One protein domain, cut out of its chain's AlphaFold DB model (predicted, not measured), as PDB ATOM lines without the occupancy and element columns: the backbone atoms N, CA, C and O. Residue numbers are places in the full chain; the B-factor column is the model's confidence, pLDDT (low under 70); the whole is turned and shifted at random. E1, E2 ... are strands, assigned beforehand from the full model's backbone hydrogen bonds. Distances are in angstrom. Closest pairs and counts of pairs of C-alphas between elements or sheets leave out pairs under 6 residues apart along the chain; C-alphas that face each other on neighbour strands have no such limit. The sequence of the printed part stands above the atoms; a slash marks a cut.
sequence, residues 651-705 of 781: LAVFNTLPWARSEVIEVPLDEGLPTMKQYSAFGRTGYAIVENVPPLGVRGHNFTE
ATOM      1  N   LEU A 651      -0.500 -29.861 -49.189       81.69
ATOM      2  CA  LEU A 651      -0.926 -30.296 -47.855       81.69
ATOM      3  C   LEU A 651      -1.885 -31.477 -47.947       81.69
ATOM      4  O   LEU A 651      -2.677 -31.569 -48.883       81.69
ATOM      5  N   ALA A 652      -1.859 -32.340 -46.938       85.25
ATOM      6  CA  ALA A 652      -2.905 -33.324 -46.725       85.25
ATOM      7  C   ALA A 652      -4.020 -32.726 -45.858       85.25
ATOM      8  O   ALA A 652      -3.765 -32.131 -44.811       85.25
ATOM      9  N   VAL A 653      -5.265 -32.885 -46.298       88.06
ATOM     10  CA  VAL A 653      -6.444 -32.365 -45.602       88.06
ATOM     11  C   VAL A 653      -7.338 -33.522 -45.199       88.06
ATOM     12  O   VAL A 653      -7.838 -34.251 -46.053       88.06
ATOM     13  N   PHE A 654      -7.553 -33.662 -43.896       90.50
ATOM     14  CA  PHE A 654      -8.427 -34.677 -43.324       90.50
ATOM     15  C   PHE A 654      -9.852 -34.152 -43.151       90.50
ATOM     16  O   PHE A 654     -10.081 -33.004 -42.760       90.50
ATOM     17  N   ASN A 655     -10.822 -35.023 -43.400       92.94
ATOM     18  CA  ASN A 655     -12.234 -34.782 -43.158       92.94
ATOM     19  C   ASN A 655     -12.785 -35.846 -42.207       92.94
ATOM     20  O   ASN A 655     -13.047 -36.974 -42.608       92.94
ATOM     21  N   THR A 656     -13.008 -35.468 -40.951       93.31
ATOM     22  CA  THR A 656     -13.572 -36.337 -39.905       93.31
ATOM     23  C   THR A 656     -15.108 -36.387 -39.920       93.31
ATOM     24  O   THR A 656     -15.739 -36.979 -39.038       93.31
ATOM     25  N   LEU A 657     -15.753 -35.780 -40.924       95.25
ATOM     26  CA  LEU A 657     -17.199 -35.861 -41.122       95.25
ATOM     27  C   LEU A 657     -17.566 -37.029 -42.050       95.25
ATOM     28  O   LEU A 657     -16.833 -37.326 -42.992       95.25
ATOM     29  N   PRO A 658     -18.737 -37.663 -41.853       96.06
ATOM     30  CA  PRO A 658     -19.185 -38.803 -42.656       96.06
ATOM     31  C   PRO A 658     -19.802 -38.410 -44.011       96.06
ATOM     32  O   PRO A 658     -20.534 -39.193 -44.612       96.06
ATOM     33  N   TRP A 659     -19.519 -37.208 -44.514       96.81
ATOM     34  CA  TRP A 659     -19.905 -36.746 -45.852       96.81
ATOM     35  C   TRP A 659     -18.753 -35.975 -46.498       96.81
ATOM     36  O   TRP A 659     -17.894 -35.442 -45.798       96.81
ATOM     37  N   ALA A 660     -18.736 -35.906 -47.831       96.38
ATOM     38  CA  ALA A 660     -17.724 -35.142 -48.556       96.38
ATOM     39  C   ALA A 660     -17.822 -33.643 -48.233       96.38
ATOM     40  O   ALA A 660     -18.927 -33.099 -48.132       96.38
ATOM     41  N   ARG A 661     -16.676 -32.970 -48.087       94.44
ATOM     42  CA  ARG A 661     -16.615 -31.558 -47.687       94.44
ATOM     43  C   ARG A 661     -15.725 -30.743 -48.618       94.44
ATOM     44  O   ARG A 661     -14.598 -31.137 -48.900       94.44
ATOM     45  N   SER A 662     -16.229 -29.581 -49.027       91.50
ATOM     46  CA  SER A 662     -15.434 -28.500 -49.615       91.50
ATOM     47  C   SER A 662     -15.384 -27.339 -48.626       91.50
ATOM     48  O   SER A 662     -16.434 -26.935 -48.123       91.50
ATOM     49  N   GLU A 663     -14.202 -26.813 -48.323       90.62
ATOM     50  CA  GLU A 663     -14.030 -25.781 -47.296       90.62
ATOM     51  C   GLU A 663     -12.903 -24.804 -47.647       90.62
ATOM     52  O   GLU A 663     -11.930 -25.163 -48.310       90.62
ATOM     53  N   VAL A 664     -13.046 -23.556 -47.191       88.62
ATOM     54  CA  VAL A 664     -11.950 -22.584 -47.184       88.62
ATOM     55  C   VAL A 664     -11.127 -22.823 -45.926       88.62
ATOM     56  O   VAL A 664     -11.614 -22.579 -44.825       88.62
ATOM     57  N   ILE A 665      -9.893 -23.282 -46.087       88.19
ATOM     58  CA  ILE A 665      -8.976 -23.526 -44.974       88.19
ATOM     59  C   ILE A 665      -7.970 -22.386 -44.835       88.19
ATOM     60  O   ILE A 665      -7.584 -21.741 -45.815       88.19
ATOM     61  N   GLU A 666      -7.534 -22.152 -43.602       89.06
ATOM     62  CA  GLU A 666      -6.409 -21.276 -43.294       89.06
ATOM     63  C   GLU A 666      -5.106 -22.084 -43.367       89.06
ATOM     64  O   GLU A 666      -4.997 -23.160 -42.782       89.06
ATOM     65  N   VAL A 667      -4.129 -21.574 -44.114       85.56
ATOM     66  CA  VAL A 667      -2.870 -22.255 -44.438       85.56
ATOM     67  C   VAL A 667      -1.696 -21.414 -43.917       85.56
ATOM     68  O   VAL A 667      -1.644 -20.212 -44.213       85.56
ATOM     69  N   PRO A 668      -0.750 -21.988 -43.150       79.31
ATOM     70  CA  PRO A 668       0.454 -21.273 -42.728       79.31
ATOM     71  C   PRO A 668       1.317 -20.894 -43.941       79.31
ATOM     72  O   PRO A 668       1.375 -21.624 -44.923       79.31
ATOM     73  N   LEU A 669       1.978 -19.734 -43.900       77.38
ATOM     74  CA  LEU A 669       2.856 -19.262 -44.984       77.38
ATOM     75  C   LEU A 669       4.307 -19.713 -44.754       77.38
ATOM     76  O   LEU A 669       5.205 -18.881 -44.614       77.38
ATOM     77  N   ASP A 670       4.525 -21.023 -44.670       69.94
ATOM     78  CA  ASP A 670       5.852 -21.606 -44.440       69.94
ATOM     79  C   ASP A 670       6.735 -21.593 -45.705       69.94
ATOM     80  O   ASP A 670       6.250 -21.491 -46.839       69.94
ATOM     81  N   GLU A 671       8.057 -21.724 -45.526       59.97
ATOM     82  CA  GLU A 671       9.015 -21.800 -46.636       59.97
ATOM     83  C   GLU A 671       8.740 -23.015 -47.540       59.97
ATOM     84  O   GLU A 671       9.007 -24.163 -47.182       59.97
ATOM     85  N   GLY A 672       8.264 -22.752 -48.758       62.94
ATOM     86  CA  GLY A 672       8.031 -23.775 -49.780       62.94
ATOM     87  C   GLY A 672       6.641 -23.724 -50.398       62.94
ATOM     88  O   GLY A 672       6.515 -24.119 -51.555       62.94
ATOM     89  N   LEU A 673       5.646 -23.172 -49.697       66.62
ATOM     90  CA  LEU A 673       4.278 -23.005 -50.199       66.62
ATOM     91  C   LEU A 673       4.185 -21.833 -51.201       66.62
ATOM     92  O   LEU A 673       4.927 -20.854 -51.073       66.62
ATOM     93  N   PRO A 674       3.323 -21.908 -52.237       67.44
ATOM     94  CA  PRO A 674       3.233 -20.856 -53.246       67.44
ATOM     95  C   PRO A 674       2.535 -19.593 -52.720       67.44
ATOM     96  O   PRO A 674       1.895 -19.579 -51.670       67.44
ATOM     97  N   THR A 675       2.649 -18.503 -53.483       71.44
ATOM     98  CA  THR A 675       1.938 -17.248 -53.212       71.44
ATOM     99  C   THR A 675       0.426 -17.472 -53.281       71.44
ATOM    100  O   THR A 675      -0.102 -17.879 -54.314       71.44
ATOM    101  N   MET A 676      -0.273 -17.187 -52.185       77.25
ATOM    102  CA  MET A 676      -1.718 -17.382 -52.062       77.25
ATOM    103  C   MET A 676      -2.487 -16.194 -52.648       77.25
ATOM    104  O   MET A 676      -2.029 -15.054 -52.605       77.25
ATOM    105  N   LYS A 677      -3.690 -16.440 -53.179       75.56
ATOM    106  CA  LYS A 677      -4.543 -15.377 -53.748       75.56
ATOM    107  C   LYS A 677      -5.175 -14.482 -52.676       75.56
ATOM    108  O   LYS A 677      -5.493 -13.326 -52.953       75.56
ATOM    109  N   GLN A 678      -5.357 -15.001 -51.462       79.38
ATOM    110  CA  GLN A 678      -5.947 -14.277 -50.340       79.38
ATOM    111  C   GLN A 678      -5.183 -14.566 -49.049       79.38
ATOM    112  O   GLN A 678      -4.775 -15.697 -48.794       79.38
ATOM    113  N   TYR A 679      -5.030 -13.530 -48.229       84.56
ATOM    114  CA  TYR A 679      -4.281 -13.554 -46.978       84.56
ATOM    115  C   TYR A 679      -5.147 -13.098 -45.812       84.56
ATOM    116  O   TYR A 679      -6.108 -12.339 -45.993       84.56
ATOM    117  N   SER A 680      -4.791 -13.522 -44.602       86.12
ATOM    118  CA  SER A 680      -5.329 -12.917 -43.387       86.12
ATOM    119  C   SER A 680      -4.944 -11.438 -43.295       86.12
ATOM    120  O   SER A 680      -3.970 -10.988 -43.900       86.12
ATOM    121  N   ALA A 681      -5.702 -10.661 -42.516       82.19
ATOM    122  CA  ALA A 681      -5.520  -9.208 -42.413       82.19
ATOM    123  C   ALA A 681      -4.098  -8.793 -41.982       82.19
ATOM    124  O   ALA A 681      -3.638  -7.707 -42.320       82.19
ATOM    125  N   PHE A 682      -3.402  -9.673 -41.253       82.56
ATOM    126  CA  PHE A 682      -2.033  -9.467 -40.779       82.56
ATOM    127  C   PHE A 682      -0.973 -10.191 -41.624       82.56
ATOM    128  O   PHE A 682       0.196 -10.183 -41.246       82.56
ATOM    129  N   GLY A 683      -1.363 -10.847 -42.723       81.00
ATOM    130  CA  GLY A 683      -0.452 -11.548 -43.631       81.00
ATOM    131  C   GLY A 683       0.286 -12.736 -43.008       81.00
ATOM    132  O   GLY A 683       1.355 -13.090 -43.487       81.00
ATOM    133  N   ARG A 684      -0.240 -13.326 -41.925       81.69
ATOM    134  CA  ARG A 684       0.393 -14.468 -41.231       81.69
ATOM    135  C   ARG A 684       0.052 -15.815 -41.865       81.69
ATOM    136  O   ARG A 684       0.776 -16.786 -41.686       81.69
ATOM    137  N   THR A 685      -1.065 -15.859 -42.572       87.06
ATOM    138  CA  THR A 685      -1.688 -17.063 -43.120       87.06
ATOM    139  C   THR A 685      -2.330 -16.723 -44.460       87.06
ATOM    140  O   THR A 685      -2.733 -15.577 -44.701       87.06
ATOM    141  N   GLY A 686      -2.392 -17.709 -45.351       87.56
ATOM    142  CA  GLY A 686      -3.150 -17.656 -46.596       87.56
ATOM    143  C   GLY A 686      -4.468 -18.415 -46.476       87.56
ATOM    144  O   GLY A 686      -4.645 -19.215 -45.560       87.56
ATOM    145  N   TYR A 687      -5.382 -18.193 -47.415       86.38
ATOM    146  CA  TYR A 687      -6.610 -18.980 -47.529       86.38
ATOM    147  C   TYR A 687      -6.613 -19.786 -48.824       86.38
ATOM    148  O   TYR A 687      -6.288 -19.250 -49.886       86.38
ATOM    149  N   ALA A 688      -7.009 -21.055 -48.734       84.44
ATOM    150  CA  ALA A 688      -7.189 -21.937 -49.881       84.44
ATOM    151  C   ALA A 688      -8.547 -22.625 -49.843       84.44
ATOM    152  O   ALA A 688      -9.064 -22.946 -48.775       84.44
ATOM    153  N   ILE A 689      -9.110 -22.864 -51.025       86.56
ATOM    154  CA  ILE A 689     -10.318 -23.666 -51.186       86.56
ATOM    155  C   ILE A 689      -9.875 -25.105 -51.414       86.56
ATOM    156  O   ILE A 689      -9.176 -25.391 -52.382       86.56
ATOM    157  N   VAL A 690     -10.301 -26.009 -50.539       86.88
ATOM    158  CA  VAL A 690     -10.078 -27.443 -50.710       86.88
ATOM    159  C   VAL A 690     -11.421 -28.081 -50.971       86.88
ATOM    160  O   VAL A 690     -12.310 -28.048 -50.125       86.88
ATOM    161  N   GLU A 691     -11.584 -28.630 -52.167       88.62
ATOM    162  CA  GLU A 691     -12.856 -29.191 -52.603       88.62
ATOM    163  C   GLU A 691     -12.940 -30.694 -52.340       88.62
ATOM    164  O   GLU A 691     -11.930 -31.395 -52.371       88.62
ATOM    165  N   ASN A 692     -14.156 -31.208 -52.160       89.94
ATOM    166  CA  ASN A 692     -14.495 -32.629 -52.253       89.94
ATOM    167  C   ASN A 692     -13.560 -33.571 -51.469       89.94
ATOM    168  O   ASN A 692     -13.210 -34.645 -51.959       89.94
ATOM    169  N   VAL A 693     -13.145 -33.187 -50.257       91.56
ATOM    170  CA  VAL A 693     -12.412 -34.092 -49.363       91.56
ATOM    171  C   VAL A 693     -13.359 -35.240 -48.995       91.56
ATOM    172  O   VAL A 693     -14.485 -34.960 -48.563       91.56
ATOM    173  N   PRO A 694     -12.971 -36.512 -49.198       92.94
ATOM    174  CA  PRO A 694     -13.868 -37.651 -49.017       92.94
ATOM    175  C   PRO A 694     -14.372 -37.767 -47.568       92.94
ATOM    176  O   PRO A 694     -13.718 -37.271 -46.650       92.94
ATOM    177  N   PRO A 695     -15.546 -38.385 -47.339       94.62
ATOM    178  CA  PRO A 695     -16.053 -38.642 -45.991       94.62
ATOM    179  C   PRO A 695     -15.081 -39.515 -45.193       94.62
ATOM    180  O   PRO A 695     -14.631 -40.530 -45.714       94.62
ATOM    181  N   LEU A 696     -14.812 -39.153 -43.933       92.69
ATOM    182  CA  LEU A 696     -13.906 -39.887 -43.034       92.69
ATOM    183  C   LEU A 696     -12.547 -40.222 -43.677       92.69
ATOM    184  O   LEU A 696     -11.993 -41.290 -43.434       92.69
ATOM    185  N   GLY A 697     -12.032 -39.333 -44.527       89.56
ATOM    186  CA  GLY A 697     -10.847 -39.597 -45.338       89.56
ATOM    187  C   GLY A 697      -9.937 -38.387 -45.486       89.56
ATOM    188  O   GLY A 697     -10.177 -37.320 -44.913       89.56
ATOM    189  N   VAL A 698      -8.885 -38.568 -46.275       88.88
ATOM    190  CA  VAL A 698      -7.858 -37.560 -46.534       88.88
ATOM    191  C   VAL A 698      -7.766 -37.249 -48.026       88.88
ATOM    192  O   VAL A 698      -8.066 -38.085 -48.879       88.88
ATOM    193  N   ARG A 699      -7.384 -36.013 -48.356       86.25
ATOM    194  CA  ARG A 699      -7.058 -35.595 -49.721       86.25
ATOM    195  C   ARG A 699      -5.778 -34.765 -49.721       86.25
ATOM    196  O   ARG A 699      -5.696 -33.768 -49.007       86.25
ATOM    197  N   GLY A 700      -4.817 -35.139 -50.565       83.81
ATOM    198  CA  GLY A 700      -3.702 -34.269 -50.929       83.81
ATOM    199  C   GLY A 700      -4.193 -33.094 -51.778       83.81
ATOM    200  O   GLY A 700      -4.910 -33.285 -52.763       83.81
ATOM    201  N   HIS A 701      -3.829 -31.878 -51.394       81.44
ATOM    202  CA  HIS A 701      -4.158 -30.650 -52.105       81.44
ATOM    203  C   HIS A 701      -2.875 -29.960 -52.559       81.44
ATOM    204  O   HIS A 701      -2.079 -29.510 -51.733       81.44
ATOM    205  N   ASN A 702      -2.679 -29.893 -53.877       79.69
ATOM    206  CA  ASN A 702      -1.531 -29.242 -54.491       79.69
ATOM    207  C   ASN A 702      -1.882 -27.795 -54.845       79.69
ATOM    208  O   ASN A 702      -2.772 -27.544 -55.653       79.69
ATOM    209  N   PHE A 703      -1.153 -26.838 -54.275       75.56
ATOM    210  CA  PHE A 703      -1.430 -25.415 -54.470       75.56
ATOM    211  C   PHE A 703      -1.002 -24.879 -55.848       75.56
ATOM    212  O   PHE A 703      -1.208 -23.701 -56.141       75.56
ATOM    213  N   THR A 704      -0.395 -25.717 -56.697       69.56
ATOM    214  CA  THR A 704      -0.142 -25.387 -58.111       69.56
ATOM    215  C   THR A 704      -1.375 -25.561 -58.996       69.56
ATOM    216  O   THR A 704      -1.416 -25.008 -60.096       69.56
ATOM    217  N   GLU A 705      -2.392 -26.287 -58.527       65.88
ATOM    218  CA  GLU A 705      -3.661 -26.438 -59.232       65.88
ATOM    219  C   GLU A 705      -4.538 -25.208 -58.967       65.88
ATOM    220  O   GLU A 705      -5.013 -24.975 -57.854       65.88
TER     221      GLU A 705
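What this domain is: This is residues 651 to 705 of the 781 residues of the protein "Alpha-mannosidase" of Lichtheimia corymbifera JMRC:FSU:9682 (UniProt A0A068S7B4). Two antiparallel two-stranded ribbons, E1 with E4 and E2 with E3, come together near the tight links and spread like a V, with a long loop, residues 669 to 684, at the far end of the E2 and E3 hairpin. The 55 printed residues have four named strands, E1 to E4 in order, and no named helix: all strand. The whole is only just compact, close to loose, with a radius of gyration of the C-alphas of 11.9 A, and spans 34 by 20 by 15 A.

How they stand to each other: E1, residues 651 to 655, is antiparallel to E4, residues 697 to 702, at 152 degrees; N 653 and O 699, 2.9 A apart, are within hydrogen-bond range. E2, residues 661 to 668, bends by 55 degrees at residue 664 and forms a hairpin with E3, residues 685 to 693, at 155 degrees; N 665 and O 688 are within range at 2.8 A. The closest C-alphas of E1 and E3, Asn 655 and Val 693, are 6.2 A apart. E2 and E4 are apart.

Where its parts are: E1, 13.0 A long, begins at C-alpha 651 (-0.926, -30.296, -47.855). E2 measures 20.5 A and E3 21.1 A. E4, 16.7 A, ends at C-alpha 702 (-1.531, -29.242, -54.491).

The domain as a whole: The farthest C-alphas, Pro 658 and Phe 682, are 34.0 A apart. The link from E2 to E3 is long; the printed part has no cut. Residues 670 to 674 and 704 to 705 have pLDDT under 70.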